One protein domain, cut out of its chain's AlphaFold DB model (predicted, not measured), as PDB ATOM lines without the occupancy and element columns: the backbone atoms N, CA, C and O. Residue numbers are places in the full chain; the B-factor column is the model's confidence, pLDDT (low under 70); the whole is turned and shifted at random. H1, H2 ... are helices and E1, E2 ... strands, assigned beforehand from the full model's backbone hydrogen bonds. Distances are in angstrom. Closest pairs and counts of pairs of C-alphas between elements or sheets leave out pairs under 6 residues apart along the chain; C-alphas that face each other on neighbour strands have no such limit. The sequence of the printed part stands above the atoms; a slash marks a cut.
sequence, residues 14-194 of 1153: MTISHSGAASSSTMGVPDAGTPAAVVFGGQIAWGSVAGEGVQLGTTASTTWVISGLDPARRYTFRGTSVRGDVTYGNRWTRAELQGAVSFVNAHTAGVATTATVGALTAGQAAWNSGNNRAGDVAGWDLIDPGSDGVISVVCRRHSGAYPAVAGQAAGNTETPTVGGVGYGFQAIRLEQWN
ATOM      1  N   MET A  14     -37.424  42.502   4.617       87.94
ATOM      2  CA  MET A  14     -37.415  41.436   3.629       87.94
ATOM      3  C   MET A  14     -36.574  41.841   2.433       87.94
ATOM      4  O   MET A  14     -36.836  42.867   1.805       87.94
ATOM      5  N   THR A  15     -35.610  40.997   2.100       90.56
ATOM      6  CA  THR A  15     -34.746  41.157   0.938       90.56
ATOM      7  C   THR A  15     -35.022  40.025  -0.036       90.56
ATOM      8  O   THR A  15     -34.971  38.850   0.327       90.56
ATOM      9  N   ILE A  16     -35.315  40.383  -1.284       88.25
ATOM     10  CA  ILE A  16     -35.545  39.430  -2.367       88.25
ATOM     11  C   ILE A  16     -34.331  39.484  -3.283       88.25
ATOM     12  O   ILE A  16     -33.941  40.561  -3.734       88.25
ATOM     13  N   SER A  17     -33.740  38.330  -3.563       89.81
ATOM     14  CA  SER A  17     -32.638  38.210  -4.515       89.81
ATOM     15  C   SER A  17     -32.948  37.156  -5.568       89.81
ATOM     16  O   SER A  17     -33.599  36.144  -5.299       89.81
ATOM     17  N   HIS A  18     -32.469  37.409  -6.781       85.56
ATOM     18  CA  HIS A  18     -32.636  36.537  -7.933       85.56
ATOM     19  C   HIS A  18     -31.259  36.197  -8.490       85.56
ATOM     20  O   HIS A  18     -30.435  37.087  -8.684       85.56
ATOM     21  N   SER A  19     -31.018  34.920  -8.764       87.31
ATOM     22  CA  SER A  19     -29.802  34.450  -9.432       87.31
ATOM     23  C   SER A  19     -30.200  33.662 -10.671       87.31
ATOM     24  O   SER A  19     -31.028  32.759 -10.569       87.31
ATOM     25  N   GLY A  20     -29.674  34.041 -11.841       79.88
ATOM     26  CA  GLY A  20     -29.936  33.372 -13.124       79.88
ATOM     27  C   GLY A  20     -31.405  33.337 -13.582       79.88
ATOM     28  O   GLY A  20     -31.726  32.588 -14.500       79.88
ATOM     29  N   ALA A  21     -32.299  34.092 -12.935       78.75
ATOM     30  CA  ALA A  21     -33.734  34.085 -13.205       78.75
ATOM     31  C   ALA A  21     -34.137  35.179 -14.207       78.75
ATOM     32  O   ALA A  21     -33.510  36.236 -14.260       78.75
ATOM     33  N   ALA A  22     -35.198  34.935 -14.980       79.44
ATOM     34  CA  ALA A  22     -35.722  35.877 -15.971       79.44
ATOM     35  C   ALA A  22     -37.116  36.386 -15.576       79.44
ATOM     36  O   ALA A  22     -37.919  35.641 -15.010       79.44
ATOM     37  N   SER A  23     -37.418  37.646 -15.895       76.19
ATOM     38  CA  SER A  23     -38.766  38.204 -15.745       76.19
ATOM     39  C   SER A  23     -39.727  37.563 -16.748       76.19
ATOM     40  O   SER A  23     -39.408  37.441 -17.930       76.19
ATOM     41  N   SER A  24     -40.922  37.200 -16.296       70.88
ATOM     42  CA  SER A  24     -41.981  36.572 -17.087       70.88
ATOM     43  C   SER A  24     -43.322  37.254 -16.813       70.88
ATOM     44  O   SER A  24     -43.566  37.789 -15.731       70.88
ATOM     45  N   SER A  25     -44.239  37.180 -17.780       62.53
ATOM     46  CA  SER A  25     -45.637  37.553 -17.558       62.53
ATOM     47  C   SER A  25     -46.312  36.601 -16.560       62.53
ATOM     48  O   SER A  25     -46.157  35.372 -16.633       62.53
ATOM     49  N   THR A  26     -47.063  37.179 -15.625       60.94
ATOM     50  CA  THR A  26     -48.050  36.494 -14.781       60.94
ATOM     51  C   THR A  26     -49.371  36.424 -15.548       60.94
ATOM     52  O   THR A  26     -49.823  37.458 -16.033       60.94
ATOM     53  N   MET A  27     -49.991  35.247 -15.699       59.34
ATOM     54  CA  MET A  27     -51.208  35.090 -16.525       59.34
ATOM     55  C   MET A  27     -52.328  34.274 -15.852       59.34
ATOM     56  O   MET A  27     -53.026  33.512 -16.516       59.34
ATOM     57  N   GLY A  28     -52.531  34.413 -14.539       68.19
ATOM     58  CA  GLY A  28     -53.630  33.711 -13.872       68.19
ATOM     59  C   GLY A  28     -54.057  34.310 -12.538       68.19
ATOM     60  O   GLY A  28     -53.272  34.970 -11.863       68.19
ATOM     61  N   VAL A  29     -55.306  34.030 -12.168       77.19
ATOM     62  CA  VAL A  29     -55.905  34.309 -10.857       77.19
ATOM     63  C   VAL A  29     -56.265  32.953 -10.235       77.19
ATOM     64  O   VAL A  29     -56.750  32.095 -10.977       77.19
ATOM     65  N   PRO A  30     -55.995  32.705  -8.938       81.62
ATOM     66  CA  PRO A  30     -56.457  31.486  -8.278       81.62
ATOM     67  C   PRO A  30     -57.991  31.433  -8.274       81.62
ATOM     68  O   PRO A  30     -58.641  32.464  -8.089       81.62
ATOM     69  N   ASP A  31     -58.572  30.248  -8.472       84.81
ATOM     70  CA  ASP A  31     -60.029  30.110  -8.552       84.81
ATOM     71  C   ASP A  31     -60.692  30.495  -7.214       84.81
ATOM     72  O   ASP A  31     -60.111  30.338  -6.132       84.81
ATOM     73  N   ALA A  32     -61.917  31.027  -7.262       81.75
ATOM     74  CA  ALA A  32     -62.618  31.489  -6.065       81.75
ATOM     75  C   ALA A  32     -62.803  30.350  -5.041       81.75
ATOM     76  O   ALA A  32     -63.220  29.250  -5.390       81.75
ATOM     77  N   GLY A  33     -62.496  30.621  -3.768       80.88
ATOM     78  CA  GLY A  33     -62.605  29.641  -2.678       80.88
ATOM     79  C   GLY A  33     -61.407  28.693  -2.520       80.88
ATOM     80  O   GLY A  33     -61.368  27.935  -1.555       80.88
ATOM     81  N   THR A  34     -60.410  28.751  -3.407       86.94
ATOM     82  CA  THR A  34     -59.162  27.978  -3.263       86.94
ATOM     83  C   THR A  34     -58.288  28.478  -2.105       86.94
ATOM     84  O   THR A  34     -58.414  29.641  -1.706       86.94
ATOM     85  N   PRO A  35     -57.349  27.661  -1.577       88.88
ATOM     86  CA  PRO A  35     -56.478  28.083  -0.484       88.88
ATOM     87  C   PRO A  35     -55.715  29.377  -0.787       88.88
ATOM     88  O   PRO A  35     -55.703  30.269   0.052       88.88
ATOM     89  N   ALA A  36     -55.155  29.552  -1.990       86.88
ATOM     90  CA  ALA A  36     -54.513  30.810  -2.379       86.88
ATOM     91  C   ALA A  36     -55.496  31.997  -2.417       86.88
ATOM     92  O   ALA A  36     -55.161  33.075  -1.921       86.88
ATOM     93  N   ALA A  37     -56.713  31.819  -2.946       83.94
ATOM     94  CA  ALA A  37     -57.725  32.879  -2.969       83.94
ATOM     95  C   ALA A  37     -58.172  33.292  -1.553       83.94
ATOM     96  O   ALA A  37     -58.412  34.472  -1.304       83.94
ATOM     97  N   VAL A  38     -58.232  32.343  -0.615       85.94
ATOM     98  CA  VAL A  38     -58.573  32.593   0.794       85.94
ATOM     99  C   VAL A  38     -57.399  33.226   1.549       85.94
ATOM    100  O   VAL A  38     -57.562  34.255   2.203       85.94
ATOM    101  N   VAL A  39     -56.198  32.651   1.437       85.94
ATOM    102  CA  VAL A  39     -54.995  33.076   2.176       85.94
ATOM    103  C   VAL A  39     -54.543  34.480   1.777       85.94
ATOM    104  O   VAL A  39     -54.043  35.215   2.625       85.94
ATOM    105  N   PHE A  40     -54.729  34.888   0.524       84.62
ATOM    106  CA  PHE A  40     -54.301  36.203   0.033       84.62
ATOM    107  C   PHE A  40     -55.470  37.170  -0.240       84.62
ATOM    108  O   PHE A  40     -55.260  38.229  -0.833       84.62
ATOM    109  N   GLY A  41     -56.690  36.813   0.184       69.06
ATOM    110  CA  GLY A  41     -57.970  37.443  -0.169       69.06
ATOM    111  C   GLY A  41     -57.945  38.960  -0.381       69.06
ATOM    112  O   GLY A  41     -57.750  39.726   0.558       69.06
ATOM    113  N   GLY A  42     -58.156  39.390  -1.632       64.88
ATOM    114  CA  GLY A  42     -58.257  40.793  -2.068       64.88
ATOM    115  C   GLY A  42     -56.998  41.660  -1.898       64.88
ATOM    116  O   GLY A  42     -56.959  42.770  -2.419       64.88
ATOM    117  N   GLN A  43     -55.974  41.178  -1.191       68.62
ATOM    118  CA  GLN A  43     -54.762  41.930  -0.843       68.62
ATOM    119  C   GLN A  43     -53.681  41.864  -1.923       68.62
ATOM    120  O   GLN A  43     -52.706  42.611  -1.866       68.62
ATOM    121  N   ILE A  44     -53.854  40.979  -2.904       70.19
ATOM    122  CA  ILE A  44     -52.960  40.811  -4.045       70.19
ATOM    123  C   ILE A  44     -53.792  40.951  -5.315       70.19
ATOM    124  O   ILE A  44     -54.771  40.228  -5.513       70.19
ATOM    125  N   ALA A  45     -53.406  41.894  -6.173       68.69
ATOM    126  CA  ALA A  45     -53.984  42.042  -7.499       68.69
ATOM    127  C   ALA A  45     -53.396  40.964  -8.415       68.69
ATOM    128  O   ALA A  45     -52.305  41.104  -8.962       68.69
ATOM    129  N   TRP A  46     -54.111  39.855  -8.552       70.50
ATOM    130  CA  TRP A  46     -53.705  38.779  -9.443       70.50
ATOM    131  C   TRP A  46     -53.906  39.201 -10.911       70.50
ATOM    132  O   TRP A  46     -55.027  39.482 -11.328       70.50
ATOM    133  N   GLY A  47     -52.828  39.226 -11.707       60.69
ATOM    134  CA  GLY A  47     -52.907  39.183 -13.173       60.69
ATOM    135  C   GLY A  47     -52.966  40.499 -13.969       60.69
ATOM    136  O   GLY A  47     -53.574  40.486 -15.035       60.69
ATOM    137  N   SER A  48     -52.339  41.607 -13.549       54.28
ATOM    138  CA  SER A  48     -52.440  42.879 -14.305       54.28
ATOM    139  C   SER A  48     -51.137  43.598 -14.691       54.28
ATOM    140  O   SER A  48     -51.222  44.636 -15.347       54.28
ATOM    141  N   VAL A  49     -49.941  43.064 -14.397       56.34
ATOM    142  CA  VAL A  49     -48.672  43.719 -14.786       56.34
ATOM    143  C   VAL A  49     -47.689  42.725 -15.416       56.34
ATOM    144  O   VAL A  49     -47.317  41.710 -14.828       56.34
ATOM    145  N   ALA A  50     -47.253  42.997 -16.648       54.44
ATOM    146  CA  ALA A  50     -46.218  42.204 -17.305       54.44
ATOM    147  C   ALA A  50     -44.858  42.428 -16.613       54.44
ATOM    148  O   ALA A  50     -44.400  43.563 -16.525       54.44
ATOM    149  N   GLY A  51     -44.204  41.350 -16.161       56.03
ATOM    150  CA  GLY A  51     -42.833  41.386 -15.625       56.03
ATOM    151  C   GLY A  51     -42.668  41.038 -14.140       56.03
ATOM    152  O   GLY A  51     -41.531  40.943 -13.688       56.03
ATOM    153  N   GLU A  52     -43.749  40.796 -13.392       65.19
ATOM    154  CA  GLU A  52     -43.683  40.498 -11.945       65.19
ATOM    155  C   GLU A  52     -43.461  39.011 -11.609       65.19
ATOM    156  O   GLU A  52     -43.130  38.656 -10.479       65.19
ATOM    157  N   GLY A  53     -43.610  38.109 -12.585       74.81
ATOM    158  CA  GLY A  53     -43.321  36.689 -12.405       74.81
ATOM    159  C   GLY A  53     -41.837  36.397 -12.603       74.81
ATOM    160  O   GLY A  53     -41.241  36.858 -13.573       74.81
ATOM    161  N   VAL A  54     -41.245  35.571 -11.741       84.88
ATOM    162  CA  VAL A  54     -39.831  35.185 -11.860       84.88
ATOM    163  C   VAL A  54     -39.722  33.740 -12.328       84.88
ATOM    164  O   VAL A  54     -40.130  32.819 -11.621       84.88
ATOM    165  N   GLN A  55     -39.183  33.545 -13.528       87.56
ATOM    166  CA  GLN A  55     -38.995  32.237 -14.146       87.56
ATOM    167  C   GLN A  55     -37.692  31.592 -13.663       87.56
ATOM    168  O   GLN A  55     -36.618  32.193 -13.728       87.56
ATOM    169  N   LEU A  56     -37.793  30.341 -13.216       88.56
ATOM    170  CA  LEU A  56     -36.701  29.558 -12.648       88.56
ATOM    171  C   LEU A  56     -36.265  28.466 -13.633       88.56
ATOM    172  O   LEU A  56     -36.900  27.414 -13.742       88.56
ATOM    173  N   GLY A  57     -35.181  28.731 -14.367       82.44
ATOM    174  CA  GLY A  57     -34.443  27.726 -15.135       82.44
ATOM    175  C   GLY A  57     -33.662  26.744 -14.250       82.44
ATOM    176  O   GLY A  57     -33.768  26.757 -13.027       82.44
ATOM    177  N   THR A  58     -32.848  25.887 -14.867       80.75
ATOM    178  CA  THR A  58     -32.089  24.809 -14.199       80.75
ATOM    179  C   THR A  58     -31.130  25.286 -13.110       80.75
ATOM    180  O   THR A  58     -30.986  24.612 -12.095       80.75
ATOM    181  N   THR A  59     -30.489  26.438 -13.294       81.44
ATOM    182  CA  THR A  59     -29.534  27.018 -12.332       81.44
ATOM    183  C   THR A  59     -30.092  28.239 -11.603       81.44
ATOM    184  O   THR A  59     -29.377  28.873 -10.829       81.44
ATOM    185  N   ALA A  60     -31.353  28.589 -11.861       88.94
ATOM    186  CA  ALA A  60     -31.950  29.814 -11.362       88.94
ATOM    187  C   ALA A  60     -32.602  29.617  -9.989       88.94
ATOM    188  O   ALA A  60     -33.178  28.566  -9.694       88.94
ATOM    189  N   SER A  61     -32.575  30.663  -9.167       91.88
ATOM    190  CA  SER A  61     -33.252  30.674  -7.872       91.88
ATOM    191  C   SER A  61     -33.776  32.051  -7.499       91.88
ATOM    192  O   SER A  61     -33.137  33.063  -7.799       91.88
ATOM    193  N   THR A  62     -34.869  32.063  -6.741       92.31
ATOM    194  CA  THR A  62     -35.314  33.235  -5.978       92.31
ATOM    195  C   THR A  62     -35.124  32.957  -4.498       92.31
ATOM    196  O   THR A  62     -35.575  31.918  -4.020       92.31
ATOM    197  N   THR A  63     -34.512  33.883  -3.768       93.00
ATOM    198  CA  THR A  63     -34.338  33.773  -2.317       93.00
ATOM    199  C   THR A  63     -35.008  34.941  -1.618       93.00
ATOM    200  O   THR A  63     -34.712  36.100  -1.913       93.00
ATOM    201  N   TRP A  64     -35.883  34.613  -0.674       93.06
ATOM    202  CA  TRP A  64     -36.585  35.550   0.192       93.06
ATOM    203  C   TRP A  64     -35.942  35.497   1.571       93.06
ATOM    204  O   TRP A  64     -36.179  34.543   2.302       93.06
ATOM    205  N   VAL A  65     -35.116  36.481   1.918       93.94
ATOM    206  CA  VAL A  65     -34.515  36.594   3.254       93.94
ATOM    207  C   VAL A  65     -35.381  37.514   4.097       93.94
ATOM    208  O   VAL A  65     -35.647  38.648   3.700       93.94
ATOM    209  N   ILE A  66     -35.822  37.033   5.254       93.94
ATOM    210  CA  ILE A  66     -36.634  37.778   6.210       93.94
ATOM    211  C   ILE A  66     -35.816  37.906   7.491       93.94
ATOM    212  O   ILE A  66     -35.448  36.906   8.095       93.94
ATOM    213  N   SER A  67     -35.527  39.141   7.885       91.81
ATOM    214  CA  SER A  67     -34.676  39.479   9.029       91.81
ATOM    215  C   SER A  67     -35.378  40.452   9.973       91.81
ATOM    216  O   SER A  67     -36.346  41.119   9.588       91.81
ATOM    217  N   GLY A  68     -34.901  40.529  11.215       88.19
ATOM    218  CA  GLY A  68     -35.542  41.327  12.261       88.19
ATOM    219  C   GLY A  68     -36.809  40.672  12.817       88.19
ATOM    220  O   GLY A  68     -37.702  41.378  13.291       88.19
ATOM    221  N   LEU A  69     -36.918  39.341  12.721       89.19
ATOM    222  CA  LEU A  69     -37.940  38.576  13.428       89.19
ATOM    223  C   LEU A  69     -37.592  38.523  14.915       89.19
ATOM    224  O   LEU A  69     -36.427  38.414  15.280       89.19
ATOM    225  N   ASP A  70     -38.606  38.614  15.766       86.44
ATOM    226  CA  ASP A  70     -38.460  38.512  17.213       86.44
ATOM    227  C   ASP A  70     -38.201  37.037  17.581       86.44
ATOM    228  O   ASP A  70     -39.101  36.211  17.380       86.44
ATOM    229  N   PRO A  71     -37.018  36.680  18.121       84.31
ATOM    230  CA  PRO A  71     -36.699  35.302  18.503       84.31
ATOM    231  C   PRO A  71     -37.661  34.715  19.543       84.31
ATOM    232  O   PRO A  71     -37.797  33.498  19.654       84.31
ATOM    233  N   ALA A  72     -38.359  35.567  20.303       79.12
ATOM    234  CA  ALA A  72     -39.333  35.141  21.303       79.12
ATOM    235  C   ALA A  72     -40.711  34.797  20.711       79.12
ATOM    236  O   ALA A  72     -41.629  34.433  21.451       79.12
ATOM    237  N   ARG A  73     -40.898  34.929  19.392       82.44
ATOM    238  CA  ARG A  73     -42.184  34.702  18.724       82.44
ATOM    239  C   ARG A  73     -42.130  33.523  17.766       82.44
ATOM    240  O   ARG A  73     -41.079  32.951  17.477       82.44
ATOM    241  N   ARG A  74     -43.312  33.123  17.302       86.19
ATOM    242  CA  ARG A  74     -43.475  32.109  16.262       86.19
ATOM    243  C   ARG A  74     -44.143  32.717  15.054       86.19
ATOM    244  O   ARG A  74     -44.942  33.643  15.186       86.19
ATOM    245  N   TYR A  75     -43.801  32.196  13.888       88.00
ATOM    246  CA  TYR A  75     -44.258  32.757  12.631       88.00
ATOM    247  C   TYR A  75     -44.912  31.706  11.749       88.00
ATOM    248  O   TYR A  75     -44.556  30.531  11.771       88.00
ATOM    249  N   THR A  76     -45.864  32.165  10.955       90.31
ATOM    250  CA  THR A  76     -46.489  31.399   9.889       90.31
ATOM    251  C   THR A  76     -46.083  32.026   8.567       90.31
ATOM    252  O   THR A  76     -46.310  33.213   8.342       90.31
ATOM    253  N   PHE A  77     -45.477  31.234   7.688       93.50
ATOM    254  CA  PHE A  77     -45.160  31.624   6.319       93.50
ATOM    255  C   PHE A  77     -46.104  30.914   5.353       93.50
ATOM    256  O   PHE A  77     -46.361  29.714   5.482       93.50
ATOM    257  N   ARG A  78     -46.598  31.645   4.357       92.56
ATOM    258  CA  ARG A  78     -47.359  31.124   3.219       92.56
ATOM    259  C   ARG A  78     -46.812  31.739   1.944       92.56
ATOM    260  O   ARG A  78     -46.682  32.956   1.873       92.56
ATOM    261  N   GLY A  79     -46.525  30.917   0.941       92.25
ATOM    262  CA  GLY A  79     -46.044  31.359  -0.363       92.25
ATOM    263  C   GLY A  79     -46.710  30.596  -1.502       92.25
ATOM    264  O   GLY A  79     -46.939  29.390  -1.405       92.25
ATOM    265  N   THR A  80     -47.024  31.293  -2.593       90.94
ATOM    266  CA  THR A  80     -47.545  30.658  -3.809       90.94
ATOM    267  C   THR A  80     -47.166  31.418  -5.081       90.94
ATOM    268  O   THR A  80     -46.689  32.556  -5.054       90.94
ATOM    269  N   SER A  81     -47.367  30.757  -6.215       87.69
ATOM    270  CA  SER A  81     -47.225  31.280  -7.570       87.69
ATOM    271  C   SER A  81     -48.355  30.714  -8.430       87.69
ATOM    272  O   SER A  81     -48.585  29.500  -8.396       87.69
ATOM    273  N   VAL A  82     -49.025  31.564  -9.211       78.12
ATOM    274  CA  VAL A  82     -50.178  31.205 -10.048       78.12
ATOM    275  C   VAL A  82     -49.965  31.735 -11.468       78.12
ATOM    276  O   VAL A  82     -49.837  32.938 -11.688       78.12
ATOM    277  N   ARG A  83     -49.924  30.840 -12.466       72.94
ATOM    278  CA  ARG A  83     -49.776  31.225 -13.887       72.94
ATOM    279  C   ARG A  83     -50.975  30.890 -14.776       72.94
ATOM    280  O   ARG A  83     -51.110  31.524 -15.810       72.94
ATOM    281  N   GLY A  84     -51.863  29.980 -14.370       61.84
ATOM    282  CA  GLY A  84     -53.208  29.856 -14.945       61.84
ATOM    283  C   GLY A  84     -53.382  29.095 -16.270       61.84
ATOM    284  O   GLY A  84     -54.470  29.205 -16.830       61.84
ATOM    285  N   ASP A  85     -52.416  28.315 -16.766       65.19
ATOM    286  CA  ASP A  85     -52.570  27.531 -18.010       65.19
ATOM    287  C   ASP A  85     -52.528  26.018 -17.724       65.19
ATOM    288  O   ASP A  85     -51.533  25.485 -17.226       65.19
ATOM    289  N   VAL A  86     -53.640  25.339 -18.034       58.88
ATOM    290  CA  VAL A  86     -53.896  23.923 -17.723       58.88
ATOM    291  C   VAL A  86     -53.006  22.947 -18.497       58.88
ATOM    292  O   VAL A  86     -52.953  21.766 -18.161       58.88
ATOM    293  N   THR A  87     -52.277  23.420 -19.511       63.12
ATOM    294  CA  THR A  87     -51.418  22.576 -20.353       63.12
ATOM    295  C   THR A  87     -50.026  22.317 -19.758       63.12
ATOM    296  O   THR A  87     -49.324  21.406 -20.203       63.12
ATOM    297  N   TYR A  88     -49.613  23.047 -18.713       72.69
ATOM    298  CA  TYR A  88     -48.263  22.949 -18.139       72.69
ATOM    299  C   TYR A  88     -48.158  21.985 -16.948       72.69
ATOM    300  O   TYR A  88     -47.976  22.400 -15.803       72.69
ATOM    301  N   GLY A  89     -48.209  20.679 -17.215       70.56
ATOM    302  CA  GLY A  89     -48.043  19.620 -16.205       70.56
ATOM    303  C   GLY A  89     -46.628  19.480 -15.615       70.56
ATOM    304  O   GLY A  89     -46.460  18.923 -14.532       70.56
ATOM    305  N   ASN A  90     -45.610  20.022 -16.290       70.50
ATOM    306  CA  ASN A  90     -44.190  19.773 -16.009       70.50
ATOM    307  C   ASN A  90     -43.431  20.966 -15.385       70.50
ATOM    308  O   ASN A  90     -42.200  20.997 -15.372       70.50
ATOM    309  N   ARG A  91     -44.135  21.971 -14.850       81.31
ATOM    310  CA  ARG A  91     -43.534  23.216 -14.329       81.31
ATOM    311  C   ARG A  91     -43.545  23.289 -12.806       81.31
ATOM    312  O   ARG A  91     -44.242  24.105 -12.199       81.31
ATOM    313  N   TRP A  92     -42.754  22.422 -12.187       87.44
ATOM    314  CA  TRP A  92     -42.692  22.280 -10.735       87.44
ATOM    315  C   TRP A  92     -41.632  23.182 -10.093       87.44
ATOM    316  O   TRP A  92     -40.474  23.216 -10.520       87.44
ATOM    317  N   THR A  93     -42.026  23.875  -9.027       90.88
ATOM    318  CA  THR A  93     -41.121  24.642  -8.161       90.88
ATOM    319  C   THR A  93     -40.939  23.892  -6.856       90.88
ATOM    320  O   THR A  93     -41.916  23.411  -6.291       90.88
ATOM    321  N   ARG A  94     -39.700  23.832  -6.363       92.69
ATOM    322  CA  ARG A  94     -39.371  23.424  -4.997       92.69
ATOM    323  C   ARG A  94     -39.039  24.663  -4.174       92.69
ATOM    324  O   ARG A  94     -38.140  25.415  -4.554       92.69
ATOM    325  N   ALA A  95     -39.724  24.845  -3.053       94.94
ATOM    326  CA  ALA A  95     -39.376  25.822  -2.029       94.94
ATOM    327  C   ALA A  95     -38.720  25.126  -0.835       94.94
ATOM    328  O   ALA A  95     -39.071  23.996  -0.497       94.94
ATOM    329  N   GLU A  96     -37.766  25.806  -0.213       95.69
ATOM    330  CA  GLU A  96     -37.007  25.305   0.926       95.69
ATOM    331  C   GLU A  96     -36.901  26.383   2.000       95.69
ATOM    332  O   GLU A  96     -36.360  27.456   1.723       95.69
ATOM    333  N   LEU A  97     -37.410  26.096   3.199       96.25
ATOM    334  CA  LEU A  97     -37.235  26.940   4.378       96.25
ATOM    335  C   LEU A  97     -35.858  26.679   5.002       96.25
ATOM    336  O   LEU A  97     -35.507  25.541   5.307       96.25
ATOM    337  N   GLN A  98     -35.092  27.745   5.210       94.75
ATOM    338  CA  GLN A  98     -33.742  27.728   5.769       94.75
ATOM    339  C   GLN A  98     -33.627  28.736   6.922       94.75
ATOM    340  O   GLN A  98     -34.334  29.744   6.950       94.75
ATOM    341  N   GLY A  99     -32.722  28.474   7.867       88.38
ATOM    342  CA  GLY A  99     -32.456  29.349   9.022       88.38
ATOM    343  C   GLY A  99     -33.417  29.181  10.206       88.38
ATOM    344  O   GLY A  99     -33.117  29.651  11.293       88.38
ATOM    345  N   ALA A 100     -34.530  28.459  10.045       90.25
ATOM    346  CA  ALA A 100     -35.440  28.163  11.149       90.25
ATOM    347  C   ALA A 100     -34.886  27.064  12.076       90.25
ATOM    348  O   ALA A 100     -34.408  26.034  11.599       90.25
ATOM    349  N   VAL A 101     -35.018  27.248  13.394       89.56
ATOM    350  CA  VAL A 101     -34.642  26.242  14.410       89.56
ATOM    351  C   VAL A 101     -35.658  25.099  14.454       89.56
ATOM    352  O   VAL A 101     -35.289  23.932  14.576       89.56
ATOM    353  N   SER A 102     -36.945  25.423  14.328       83.94
ATOM    354  CA  SER A 102     -38.045  24.456  14.275       83.94
ATOM    355  C   SER A 102     -39.230  25.022  13.503       83.94
ATOM    356  O   SER A 102     -39.407  26.239  13.453       83.94
ATOM    357  N   PHE A 103     -40.062  24.151  12.938       89.56
ATOM    358  CA  PHE A 103     -41.294  24.513  12.239       89.56
ATOM    359  C   PHE A 103     -42.213  23.291  12.108       89.56
ATOM    360  O   PHE A 103     -41.783  22.149  12.277       89.56
ATOM    361  N   VAL A 104     -43.473  23.535  11.755       85.12
ATOM    362  CA  VAL A 104     -44.451  22.516  11.368       85.12
ATOM    363  C   VAL A 104     -44.821  22.725   9.904       85.12
ATOM    364  O   VAL A 104     -45.150  23.836   9.489       85.12
ATOM    365  N   ASN A 105     -44.770  21.660   9.107       88.69
ATOM    366  CA  ASN A 105     -45.200  21.719   7.713       88.69
ATOM    367  C   ASN A 105     -46.707  21.961   7.633       88.69
ATOM    368  O   ASN A 105     -47.492  21.219   8.219       88.69
ATOM    369  N   ALA A 106     -47.098  22.986   6.881       89.62
ATOM    370  CA  ALA A 106     -48.478  23.440   6.747       89.62
ATOM    371  C   ALA A 106     -48.821  23.704   5.274       89.62
ATOM    372  O   ALA A 106     -49.417  24.722   4.910       89.62
ATOM    373  N   HIS A 107     -48.368  22.800   4.406       92.31
ATOM    374  CA  HIS A 107     -48.638  22.852   2.975       92.31
ATOM    375  C   HIS A 107     -50.077  22.415   2.675       92.31
ATOM    376  O   HIS A 107     -50.653  21.600   3.396       92.31
ATOM    377  N   THR A 108     -50.663  22.935   1.598       91.25
ATOM    378  CA  THR A 108     -51.974  22.466   1.123       91.25
ATOM    379  C   THR A 108     -51.873  21.067   0.516       91.25
ATOM    380  O   THR A 108     -50.796  20.619   0.129       91.25
ATOM    381  N   ALA A 109     -53.007  20.370   0.408       82.81
ATOM    382  CA  ALA A 109     -53.048  18.965  -0.002       82.81
ATOM    383  C   ALA A 109     -52.448  18.675  -1.396       82.81
ATOM    384  O   ALA A 109     -51.973  17.565  -1.619       82.81
ATOM    385  N   GLY A 110     -52.437  19.646  -2.322       82.38
ATOM    386  CA  GLY A 110     -51.830  19.498  -3.654       82.38
ATOM    387  C   GLY A 110     -50.310  19.708  -3.698       82.38
ATOM    388  O   GLY A 110     -49.697  19.578  -4.758       82.38
ATOM    389  N   VAL A 111     -49.672  20.005  -2.562       88.12
ATOM    390  CA  VAL A 111     -48.223  20.209  -2.460       88.12
ATOM    391  C   VAL A 111     -47.522  18.903  -2.080       88.12
ATOM    392  O   VAL A 111     -47.841  18.255  -1.085       88.12
ATOM    393  N   ALA A 112     -46.508  18.531  -2.858       86.81
ATOM    394  CA  ALA A 112     -45.658  17.382  -2.594       86.81
ATOM    395  C   ALA A 112     -44.712  17.627  -1.404       86.81
ATOM    396  O   ALA A 112     -44.085  18.684  -1.292       86.81
ATOM    397  N   THR A 113     -44.582  16.608  -0.554       86.88
ATOM    398  CA  THR A 113     -43.766  16.570   0.669       86.88
ATOM    399  C   THR A 113     -42.910  15.302   0.677       86.88
ATOM    400  O   THR A 113     -42.996  14.489  -0.240       86.88
ATOM    401  N   THR A 114     -42.111  15.081   1.721       82.88
ATOM    402  CA  THR A 114     -41.332  13.840   1.883       82.88
ATOM    403  C   THR A 114     -42.191  12.569   1.871       82.88
ATOM    404  O   THR A 114     -41.737  11.533   1.396       82.88
ATOM    405  N   ALA A 115     -43.440  12.649   2.348       74.38
ATOM    406  CA  ALA A 115     -44.373  11.525   2.394       74.38
ATOM    407  C   ALA A 115     -44.922  11.138   1.010       74.38
ATOM    408  O   ALA A 115     -45.308   9.992   0.800       74.38
ATOM    409  N   THR A 116     -44.957  12.083   0.066       74.38
ATOM    410  CA  THR A 116     -45.450  11.856  -1.302       74.38
ATOM    411  C   THR A 116     -44.322  11.761  -2.332       74.38
ATOM    412  O   THR A 116     -44.489  11.111  -3.360       74.38
ATOM    413  N   VAL A 117     -43.157  12.357  -2.055       73.19
ATOM    414  CA  VAL A 117     -41.933  12.289  -2.865       73.19
ATOM    415  C   VAL A 117     -40.726  12.127  -1.934       73.19
ATOM    416  O   VAL A 117     -40.229  13.098  -1.363       73.19
ATOM    417  N   GLY A 118     -40.203  10.902  -1.824       68.81
ATOM    418  CA  GLY A 118     -39.155  10.542  -0.852       68.81
ATOM    419  C   GLY A 118     -37.800  11.253  -1.001       68.81
ATOM    420  O   GLY A 118     -36.943  11.108  -0.138       68.81
ATOM    421  N   ALA A 119     -37.589  12.025  -2.073       75.25
ATOM    422  CA  ALA A 119     -36.361  12.791  -2.317       75.25
ATOM    423  C   ALA A 119     -36.372  14.217  -1.724       75.25
ATOM    424  O   ALA A 119     -35.374  14.930  -1.840       75.25
ATOM    425  N   LEU A 120     -37.489  14.667  -1.139       84.06
ATOM    426  CA  LEU A 120     -37.570  15.951  -0.435       84.06
ATOM    427  C   LEU A 120     -37.114  15.799   1.025       84.06
ATOM    428  O   LEU A 120     -37.164  14.714   1.597       84.06
ATOM    429  N   THR A 121     -36.699  16.903   1.644       88.50
ATOM    430  CA  THR A 121     -36.444  16.987   3.094       88.50
ATOM    431  C   THR A 121     -37.623  17.622   3.831       88.50
ATOM    432  O   THR A 121     -38.510  18.204   3.211       88.50
ATOM    433  N   ALA A 122     -37.635  17.542   5.166       81.38
ATOM    434  CA  ALA A 122     -38.730  18.072   5.980       81.38
ATOM    435  C   ALA A 122     -38.988  19.576   5.768       81.38
ATOM    436  O   ALA A 122     -40.131  19.991   5.869       81.38
ATOM    437  N   GLY A 123     -37.970  20.380   5.439       87.75
ATOM    438  CA  GLY A 123     -38.120  21.814   5.140       87.75
ATOM    439  C   GLY A 123     -38.437  22.134   3.678       87.75
ATOM    440  O   GLY A 123     -38.460  23.306   3.306       87.75
ATOM    441  N   GLN A 124     -38.638  21.117   2.834       94.19
ATOM    442  CA  GLN A 124     -38.867  21.273   1.403       94.19
ATOM    443  C   GLN A 124     -40.285  20.883   1.003       94.19
ATOM    444  O   GLN A 124     -40.842  19.887   1.459       94.19
ATOM    445  N   ALA A 125     -40.821  21.641   0.054       92.81
ATOM    446  CA  ALA A 125     -42.113  21.389  -0.557       92.81
ATOM    447  C   ALA A 125     -42.058  21.682  -2.053       92.81
ATOM    448  O   ALA A 125     -41.367  22.613  -2.474       92.81
ATOM    449  N   ALA A 126     -42.788  20.908  -2.854       91.19
ATOM    450  CA  ALA A 126     -42.855  21.114  -4.295       91.19
ATOM    451  C   ALA A 126     -44.295  21.117  -4.812       91.19
ATOM    452  O   ALA A 126     -45.118  20.331  -4.365       91.19
ATOM    453  N   TRP A 127     -44.609  21.985  -5.767       91.00
ATOM    454  CA  TRP A 127     -45.935  22.050  -6.394       91.00
ATOM    455  C   TRP A 127     -45.816  22.467  -7.859       91.00
ATOM    456  O   TRP A 127     -44.800  23.037  -8.282       91.00
ATOM    457  N   ASN A 128     -46.861  22.205  -8.646       88.25
ATOM    458  CA  ASN A 128     -46.908  22.637 -10.038       88.25
ATOM    459  C   ASN A 128     -47.209  24.141 -10.132       88.25
ATOM    460  O   ASN A 128     -48.354  24.570 -10.235       88.25
ATOM    461  N   SER A 129     -46.155  24.951 -10.144       85.88
ATOM    462  CA  SER A 129     -46.230  26.408 -10.290       85.88
ATOM    463  C   SER A 129     -46.776  26.891 -11.647       85.88
ATOM    464  O   SER A 129     -47.250  28.024 -11.749       85.88
ATOM    465  N   GLY A 130     -46.714  26.062 -12.698       79.31
ATOM    466  CA  GLY A 130     -47.217  26.404 -14.033       79.31
ATOM    467  C   GLY A 130     -48.724  26.220 -14.198       79.31
ATOM    468  O   GLY A 130     -49.335  26.988 -14.941       79.31
ATOM    469  N   ASN A 131     -49.311  25.267 -13.469       81.00
ATOM    470  CA  ASN A 131     -50.745  24.984 -13.438       81.00
ATOM    471  C   ASN A 131     -51.272  24.943 -11.990       81.00
ATOM    472  O   ASN A 131     -51.663  23.896 -11.484       81.00
ATOM    473  N   ASN A 132     -51.275  26.101 -11.324       85.94
ATOM    474  CA  ASN A 132     -51.721  26.236  -9.934       85.94
ATOM    475  C   ASN A 132     -53.058  26.991  -9.785       85.94
ATOM    476  O   ASN A 132     -53.170  27.914  -8.978       85.94
ATOM    477  N   ARG A 133     -54.073  26.666 -10.597       80.44
ATOM    478  CA  ARG A 133     -55.408  27.289 -10.446       80.44
ATOM    479  C   ARG A 133     -56.154  26.822  -9.195       80.44
ATOM    480  O   ARG A 133     -56.889  27.611  -8.613       80.44
ATOM    481  N   ALA A 134     -55.857  25.603  -8.736       81.69
ATOM    482  CA  ALA A 134     -56.324  25.049  -7.465       81.69
ATOM    483  C   ALA A 134     -55.797  25.811  -6.236       81.69
ATOM    484  O   ALA A 134     -56.265  25.572  -5.126       81.69
ATOM    485  N   GLY A 135     -54.853  26.741  -6.428       85.31
ATOM    486  CA  GLY A 135     -54.397  27.655  -5.394       85.31
ATOM    487  C   GLY A 135     -53.572  26.974  -4.310       85.31
ATOM    488  O   GLY A 135     -53.711  27.332  -3.144       85.31
ATOM    489  N   ASP A 136     -52.729  26.010  -4.674       91.62
ATOM    490  CA  ASP A 136     -51.814  25.350  -3.753       91.62
ATOM    491  C   ASP A 136     -50.820  26.336  -3.139       91.62
ATOM    492  O   ASP A 136     -50.299  27.234  -3.811       91.62
ATOM    493  N   VAL A 137     -50.556  26.168  -1.844       92.25
ATOM    494  CA  VAL A 137     -49.732  27.067  -1.037       92.25
ATOM    495  C   VAL A 137     -48.681  26.255  -0.292       92.25
ATOM    496  O   VAL A 137     -49.000  25.370   0.504       92.25
ATOM    497  N   ALA A 138     -47.412  26.600  -0.504       94.44
ATOM    498  CA  ALA A 138     -46.332  26.114   0.338       94.44
ATOM    499  C   ALA A 138     -46.319  26.929   1.638       94.44
ATOM    500  O   ALA A 138     -46.190  28.157   1.604       94.44
ATOM    501  N   GLY A 139     -46.478  26.259   2.782       93.88
ATOM    502  CA  GLY A 139     -46.543  26.919   4.076       93.88
ATOM    503  C   GLY A 139     -45.816  26.185   5.191       93.88
ATOM    504  O   GLY A 139     -45.745  24.959   5.200       93.88
ATOM    505  N   TRP A 140     -45.331  26.967   6.147       94.06
ATOM    506  CA  TRP A 140     -44.754  26.488   7.398       94.06
ATOM    507  C   TRP A 140     -45.352  27.286   8.551       94.06
ATOM    508  O   TRP A 140     -45.465  28.509   8.461       94.06
ATOM    509  N   ASP A 141     -45.752  26.590   9.606       89.12
ATOM    510  CA  ASP A 141     -46.284  27.156  10.843       89.12
ATOM    511  C   ASP A 141     -45.300  26.987  11.987       89.12
ATOM    512  O   ASP A 141     -44.358  26.198  11.906       89.12
ATOM    513  N   LEU A 142     -45.539  27.727  13.070       85.38
ATOM    514  CA  LEU A 142     -44.732  27.663  14.288       85.38
ATOM    515  C   LEU A 142     -43.227  27.826  14.022       85.38
ATOM    516  O   LEU A 142     -42.404  27.227  14.711       85.38
ATOM    517  N   ILE A 143     -42.867  28.639  13.027       89.56
ATOM    518  CA  ILE A 143     -41.476  28.885  12.660       89.56
ATOM    519  C   ILE A 143     -40.795  29.589  13.831       89.56
ATOM    520  O   ILE A 143     -41.189  30.697  14.207       89.56
ATOM    521  N   ASP A 144     -39.783  28.935  14.387       89.19
ATOM    522  CA  ASP A 144     -38.810  29.536  15.291       89.19
ATOM    523  C   ASP A 144     -37.672  30.127  14.446       89.19
ATOM    524  O   ASP A 144     -36.942  29.357  13.810       89.19
ATOM    525  N   PRO A 145     -37.524  31.464  14.392       88.38
ATOM    526  CA  PRO A 145     -36.523  32.103  13.549       88.38
ATOM    527  C   PRO A 145     -35.105  32.033  14.130       88.38
ATOM    528  O   PRO A 145     -34.195  32.575  13.516       88.38
ATOM    529  N   GLY A 146     -34.909  31.416  15.300       84.81
ATOM    530  CA  GLY A 146     -33.613  31.377  15.964       84.81
ATOM    531  C   GLY A 146     -33.205  32.716  16.577       84.81
ATOM    532  O   GLY A 146     -33.905  33.725  16.487       84.81
ATOM    533  N   SER A 147     -32.057  32.720  17.258       84.94
ATOM    534  CA  SER A 147     -31.585  33.871  18.042       84.94
ATOM    535  C   SER A 147     -31.173  35.081  17.204       84.94
ATOM    536  O   SER A 147     -31.150  36.192  17.724       84.94
ATOM    537  N   ASP A 148     -30.813  34.875  15.936       89.25
ATOM    538  CA  ASP A 148     -30.484  35.950  14.995       89.25
ATOM    539  C   ASP A 148     -31.735  36.553  14.333       89.25
ATOM    540  O   ASP A 148     -31.656  37.634  13.745       89.25
ATOM    541  N   GLY A 149     -32.899  35.906  14.476       90.94
ATOM    542  CA  GLY A 149     -34.167  36.402  13.955       90.94
ATOM    543  C   GLY A 149     -34.211  36.419  12.426       90.94
ATOM    544  O   GLY A 149     -34.862  37.301  11.848       90.94
ATOM    545  N   VAL A 150     -33.491  35.499  11.771       93.81
ATOM    546  CA  VAL A 150     -33.366  35.440  10.311       93.81
ATOM    547  C   VAL A 150     -33.828  34.090   9.776       93.81
ATOM    548  O   VAL A 150     -33.287  33.042  10.104       93.81
ATOM    549  N   ILE A 151     -34.782  34.123   8.847       95.94
ATOM    550  CA  ILE A 151     -35.149  32.956   8.037       95.94
ATOM    551  C   ILE A 151     -35.014  33.291   6.560       95.94
ATOM    552  O   ILE A 151     -35.086  34.454   6.154       95.94
ATOM    553  N   SER A 152     -34.870  32.270   5.727       95.25
ATOM    554  CA  SER A 152     -34.984  32.448   4.287       95.25
ATOM    555  C   SER A 152     -35.785  31.341   3.627       95.25
ATOM    556  O   SER A 152     -35.816  30.212   4.108       95.25
ATOM    557  N   VAL A 153     -36.450  31.674   2.521       95.94
ATOM    558  CA  VAL A 153     -37.104  30.682   1.670       95.94
ATOM    559  C   VAL A 153     -36.526  30.753   0.270       95.94
ATOM    560  O   VAL A 153     -36.562  31.803  -0.379       95.94
ATOM    561  N   VAL A 154     -35.987  29.626  -0.191       95.25
ATOM    562  CA  VAL A 154     -35.336  29.520  -1.496       95.25
ATOM    563  C   VAL A 154     -36.206  28.718  -2.451       95.25
ATOM    564  O   VAL A 154     -36.481  27.543  -2.211       95.25
ATOM    565  N   CYS A 155     -36.593  29.332  -3.566       94.31
ATOM    566  CA  CYS A 155     -37.314  28.677  -4.651       94.31
ATOM    567  C   CYS A 155     -36.356  28.298  -5.783       94.31
ATOM    568  O   CYS A 155     -35.598  29.141  -6.269       94.31
ATOM    569  N   ARG A 156     -36.428  27.044  -6.237       92.44
ATOM    570  CA  ARG A 156     -35.710  26.509  -7.407       92.44
ATOM    571  C   ARG A 156     -36.654  25.683  -8.272       92.44
ATOM    572  O   ARG A 156     -37.684  25.210  -7.793       92.44
ATOM    573  N   ARG A 157     -36.283  25.447  -9.531       89.38
ATOM    574  CA  ARG A 157     -36.941  24.408 -10.334       89.38
ATOM    575  C   ARG A 157     -36.789  23.049  -9.633       89.38
ATOM    576  O   ARG A 157     -35.686  22.689  -9.226       89.38
ATOM    577  N   HIS A 158     -37.881  22.293  -9.506       87.06
ATOM    578  CA  HIS A 158     -37.825  20.908  -9.026       87.06
ATOM    579  C   HIS A 158     -37.315  19.989 -10.143       87.06
ATOM    580  O   HIS A 158     -37.785  20.074 -11.277       87.06
ATOM    581  N   SER A 159     -36.343  19.132  -9.832       75.75
ATOM    582  CA  SER A 159     -35.692  18.227 -10.794       75.75
ATOM    583  C   SER A 159     -35.909  16.738 -10.491       75.75
ATOM    584  O   SER A 159     -35.350  15.899 -11.190       75.75
ATOM    585  N   GLY A 160     -36.658  16.404  -9.434       69.62
ATOM    586  CA  GLY A 160     -36.984  15.024  -9.054       69.62
ATOM    587  C   GLY A 160     -38.328  14.552  -9.618       69.62
ATOM    588  O   GLY A 160     -39.035  15.318 -10.273       69.62
ATOM    589  N   ALA A 161     -38.700  13.304  -9.315       66.81
ATOM    590  CA  ALA A 161     -40.024  12.773  -9.645       66.81
ATOM    591  C   ALA A 161     -41.140  13.646  -9.038       66.81
ATOM    592  O   ALA A 161     -40.972  14.222  -7.956       66.81
ATOM    593  N   TYR A 162     -42.268  13.751  -9.740       70.12
ATOM    594  CA  TYR A 162     -43.443  14.518  -9.325       70.12
ATOM    595  C   TYR A 162     -44.717  13.653  -9.401       70.12
ATOM    596  O   TYR A 162     -44.786  12.748 -10.235       70.12
ATOM    597  N   PRO A 163     -45.722  13.904  -8.540       66.81
ATOM    598  CA  PRO A 163     -47.019  13.224  -8.583       66.81
ATOM    599  C   PRO A 163     -47.758  13.396  -9.921       66.81
ATOM    600  O   PRO A 163     -47.595  14.407 -10.607       66.81
ATOM    601  N   ALA A 164     -48.618  12.431 -10.269       59.75
ATOM    602  CA  ALA A 164     -49.507  12.545 -11.426       59.75
ATOM    603  C   ALA A 164     -50.522  13.681 -11.211       59.75
ATOM    604  O   ALA A 164     -51.179  13.748 -10.172       59.75
ATOM    605  N   VAL A 165     -50.657  14.572 -12.193       59.31
ATOM    606  CA  VAL A 165     -51.626  15.677 -12.155       59.31
ATOM    607  C   VAL A 165     -52.919  15.218 -12.833       59.31
ATOM    608  O   VAL A 165     -52.877  14.643 -13.921       59.31
ATOM    609  N   ALA A 166     -54.070  15.459 -12.199       51.41
ATOM    610  CA  ALA A 166     -55.376  15.081 -12.740       51.41
ATOM    611  C   ALA A 166     -55.589  15.667 -14.151       51.41
ATOM    612  O   ALA A 166     -55.451  16.871 -14.355       51.41
ATOM    613  N   GLY A 167     -55.920  14.803 -15.119       51.72
ATOM    614  CA  GLY A 167     -56.096  15.173 -16.531       51.72
ATOM    615  C   GLY A 167     -54.889  14.910 -17.445       51.72
ATOM    616  O   GLY A 167     -54.971  15.210 -18.633       51.72
ATOM    617  N   GLN A 168     -53.796  14.323 -16.942       49.62
ATOM    618  CA  GLN A 168     -52.676  13.825 -17.755       49.62
ATOM    619  C   GLN A 168     -52.290  12.392 -17.350       49.62
ATOM    620  O   GLN A 168     -52.417  12.015 -16.186       49.62
ATOM    621  N   ALA A 169     -51.848  11.577 -18.316       40.59
ATOM    622  CA  ALA A 169     -51.496  10.174 -18.085       40.59
ATOM    623  C   ALA A 169     -50.391  10.037 -17.018       40.59
ATOM    624  O   ALA A 169     -49.364  10.716 -17.078       40.59
ATOM    625  N   ALA A 170     -50.596   9.148 -16.042       38.09
ATOM    626  CA  ALA A 170     -49.579   8.808 -15.054       38.09
ATOM    627  C   ALA A 170     -48.423   8.072 -15.750       38.09
ATOM    628  O   ALA A 170     -48.641   7.021 -16.348       38.09
ATOM    629  N   GLY A 171     -47.206   8.622 -15.679       43.41
ATOM    630  CA  GLY A 171     -46.009   7.942 -16.185       43.41
ATOM    631  C   GLY A 171     -45.036   8.763 -17.028       43.41
ATOM    632  O   GLY A 171     -44.195   8.162 -17.687       43.41
ATOM    633  N   ASN A 172     -45.078  10.099 -17.027       40.47
ATOM    634  CA  ASN A 172     -44.055  10.848 -17.756       40.47
ATOM    635  C   ASN A 172     -42.792  11.028 -16.893       40.47
ATOM    636  O   ASN A 172     -42.625  12.041 -16.213       40.47
ATOM    637  N   THR A 173     -41.888  10.043 -16.923       42.84
ATOM    638  CA  THR A 173     -40.456  10.308 -16.742       42.84
ATOM    639  C   THR A 173     -39.997  11.139 -17.937       42.84
ATOM    640  O   THR A 173     -39.445  10.603 -18.897       42.84
ATOM    641  N   GLU A 174     -40.259  12.449 -17.924       40.75
ATOM    642  CA  GLU A 174     -39.607  13.327 -18.890       40.75
ATOM    643  C   GLU A 174     -38.115  13.337 -18.567       40.75
ATOM    644  O   GLU A 174     -37.664  13.856 -17.545       40.75
ATOM    645  N   THR A 175     -37.344  12.742 -19.471       38.91
ATOM    646  CA  THR A 175     -35.912  12.979 -19.619       38.91
ATOM    647  C   THR A 175     -35.656  14.494 -19.493       38.91
ATOM    648  O   THR A 175     -36.379  15.271 -20.120       38.91
ATOM    649  N   PRO A 176     -34.658  14.953 -18.709       41.47
ATOM    650  CA  PRO A 176     -34.474  16.362 -18.309       41.47
ATOM    651  C   PRO A 176     -34.216  17.376 -19.447       41.47
ATOM    652  O   PRO A 176     -33.893  18.535 -19.184       41.47
ATOM    653  N   THR A 177     -34.368  16.976 -20.707       40.12
ATOM    654  CA  THR A 177     -34.032  17.721 -21.921       40.12
ATOM    655  C   THR A 177     -35.172  18.551 -22.524       40.12
ATOM    656  O   THR A 177     -34.885  19.390 -23.375       40.12
ATOM    657  N   VAL A 178     -36.428  18.440 -22.071       42.25
ATOM    658  CA  VAL A 178     -37.509  19.336 -22.537       42.25
ATOM    659  C   VAL A 178     -37.723  20.484 -21.546       42.25
ATOM    660  O   VAL A 178     -38.514  20.371 -20.625       42.25
ATOM    661  N   GLY A 179     -36.970  21.579 -21.716       52.25
ATOM    662  CA  GLY A 179     -37.322  22.997 -21.466       52.25
ATOM    663  C   GLY A 179     -38.152  23.476 -20.252       52.25
ATOM    664  O   GLY A 179     -38.507  24.654 -20.219       52.25
ATOM    665  N   GLY A 180     -38.499  22.642 -19.269       64.00
ATOM    666  CA  GLY A 180     -39.385  23.008 -18.165       64.00
ATOM    667  C   GLY A 180     -38.771  24.080 -17.262       64.00
ATOM    668  O   GLY A 180     -37.580  24.057 -16.959       64.00
ATOM    669  N   VAL A 181     -39.583  25.026 -16.808       80.19
ATOM    670  CA  VAL A 181     -39.196  26.066 -15.843       80.19
ATOM    671  C   VAL A 181     -40.124  26.010 -14.637       80.19
ATOM    672  O   VAL A 181     -41.295  25.666 -14.785       80.19
ATOM    673  N   GLY A 182     -39.615  26.349 -13.457       85.94
ATOM    674  CA  GLY A 182     -40.453  26.678 -12.300       85.94
ATOM    675  C   GLY A 182     -40.748  28.177 -12.248       85.94
ATOM    676  O   GLY A 182     -40.192  28.955 -13.027       85.94
ATOM    677  N   TYR A 183     -41.577  28.595 -11.299       88.31
ATOM    678  CA  TYR A 183     -41.768  30.005 -10.949       88.31
ATOM    679  C   TYR A 183     -41.479  30.249  -9.469       88.31
ATOM    680  O   TYR A 183     -41.870  29.453  -8.615       88.31
ATOM    681  N   GLY A 184     -40.786  31.349  -9.167       88.69
ATOM    682  CA  GLY A 184     -40.626  31.829  -7.794       88.69
ATOM    683  C   GLY A 184     -41.962  32.288  -7.207       88.69
ATOM    684  O   GLY A 184     -42.935  32.480  -7.940       88.69
ATOM    685  N   PHE A 185     -42.019  32.471  -5.884       89.75
ATOM    686  CA  PHE A 185     -43.227  33.003  -5.250       89.75
ATOM    687  C   PHE A 185     -43.603  34.365  -5.835       89.75
ATOM    688  O   PHE A 185     -42.756  35.235  -5.997       89.75
ATOM    689  N   GLN A 186     -44.885  34.528  -6.143       83.00
ATOM    690  CA  GLN A 186     -45.483  35.797  -6.572       83.00
ATOM    691  C   GLN A 186     -46.231  36.461  -5.416       83.00
ATOM    692  O   GLN A 186     -46.384  37.675  -5.374       83.00
ATOM    693  N   ALA A 187     -46.679  35.646  -4.464       83.38
ATOM    694  CA  ALA A 187     -47.405  36.063  -3.287       83.38
ATOM    695  C   ALA A 187     -46.804  35.388  -2.065       83.38
ATOM    696  O   ALA A 187     -46.597  34.171  -2.062       83.38
ATOM    697  N   ILE A 188     -46.565  36.179  -1.023       88.00
ATOM    698  CA  ILE A 188     -46.141  35.683   0.278       88.00
ATOM    699  C   ILE A 188     -46.904  36.393   1.396       88.00
ATOM    700  O   ILE A 188     -47.251  37.569   1.289       88.00
ATOM    701  N   ARG A 189     -47.192  35.661   2.466       87.56
ATOM    702  CA  ARG A 189     -47.825  36.172   3.681       87.56
ATOM    703  C   ARG A 189     -47.038  35.631   4.859       87.56
ATOM    704  O   ARG A 189     -46.845  34.423   4.978       87.56
ATOM    705  N   LEU A 190     -46.565  36.547   5.694       88.06
ATOM    706  CA  LEU A 190     -45.900  36.237   6.948       88.06
ATOM    707  C   LEU A 190     -46.778  36.741   8.087       88.06
ATOM    708  O   LEU A 190     -47.103  37.928   8.144       88.06
ATOM    709  N   GLU A 191     -47.141  35.846   8.993       84.44
ATOM    710  CA  GLU A 191     -47.946  36.163  10.164       84.44
ATOM    711  C   GLU A 191     -47.160  35.887  11.431       84.44
ATOM    712  O   GLU A 191     -46.465  34.883  11.549       84.44
ATOM    713  N   GLN A 192     -47.274  36.803  12.381       81.31
ATOM    714  CA  GLN A 192     -46.698  36.646  13.701       81.31
ATOM    715  C   GLN A 192     -47.747  36.047  14.634       81.31
ATOM    716  O   GLN A 192     -48.847  36.588  14.760       81.31
ATOM    717  N   TRP A 193     -47.372  34.993  15.346       69.88
ATOM    718  CA  TRP A 193     -48.190  34.357  16.365       69.88
ATOM    719  C   TRP A 193     -47.703  34.767  17.763       69.88
ATOM    720  O   TRP A 193     -46.510  34.691  18.065       69.88
ATOM    721  N   ASN A 194     -48.625  35.200  18.625       57.22
ATOM    722  CA  ASN A 194     -48.406  35.225  20.072       57.22
ATOM    723  C   ASN A 194     -48.934  33.888  20.618       57.22
ATOM    724  O   ASN A 194     -50.145  33.668  20.520       57.22
TER     725      ASN A 194
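Overview. This is residues 14 to 194 of the 1153 residues of a protein of Verrucomicrobia bacterium (UniProt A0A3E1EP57). Two twisted sheets lie face to face as a sandwich, five strands E1 E4 E10 E6 E8 over four strands E7 E9 E5 E11, with their strands at 16 degrees to each other. A small two-strand ladder, E2 and E3, and much of the long loop of residues 158 to 186 lie at one end of the sandwich, and the short helix H1 only grazes the four-strand sheet. The 181 printed residues include eleven named strands and one named helix, in the order E1 E2 H1 E3 E4 E5 E6 E7 E8 E9 E10 E11; the three sheets are antiparallel. The class is mostly strand, though named elements hold only 73 of the 181 residues. The whole is compact, with a radius of gyration of the C-alphas of 15.7 A and spans of 48 by 37 by 32 A.

Arrangement. In the larger sheet, E1, residues 14 to 19, is an edge strand antiparallel to E4, residues 61 to 67, with N 15 and O 65 2.8 A apart. E10, residues 151 to 157, is the next neighbour, with N 66 and O 151 2.8 A apart. Then come E6, residues 92 to 98, with N 94 and O 156 2.8 A apart, and edge strand E8, residues 124 to 128, with N 95 and O 125 2.8 A apart. In the facing sheet, E7, residues 102 to 105, pairs with E9, residues 138 to 144, through N 104 and O 141, 2.8 A. E9 pairs with E5, residues 74 to 80, through N 77 and O 140, 2.8 A, and E5 with E11, residues 187 to 193, through N 76 and O 191, 2.8 A. The facing parts are 9.8 A apart centre to centre. E2, residues 22 to 25, pairs with E3, residues 50 to 56, through N 24 and O 53, 2.8 A. The closest C-alphas of E3 and E10 are those of Leu 56 and Arg 157, 5.7 A. H1, residues 35 to 39, only grazes the four-strand sheet; its O i to N i+4 pair is within hydrogen-bond range.

Along the chain. E1 begins at C-alpha 14, (-37.415, 41.436, 3.629). E5 is 20.5 A long, E10 20.3 A and E11 19.7 A. E11 ends at C-alpha 193, (-48.190, 34.357, 16.365).

Size, cuts and confidence. The C-alphas of Ala 72 and Ala 169, the two farthest apart, are 48.2 A apart. The printed part has no cut. The links E5 to E6, E7 to E8 and E10 to E11 are long. The mean pLDDT of the printed part is 79.4; 41 residues are under 70, among them residues 163 to 180.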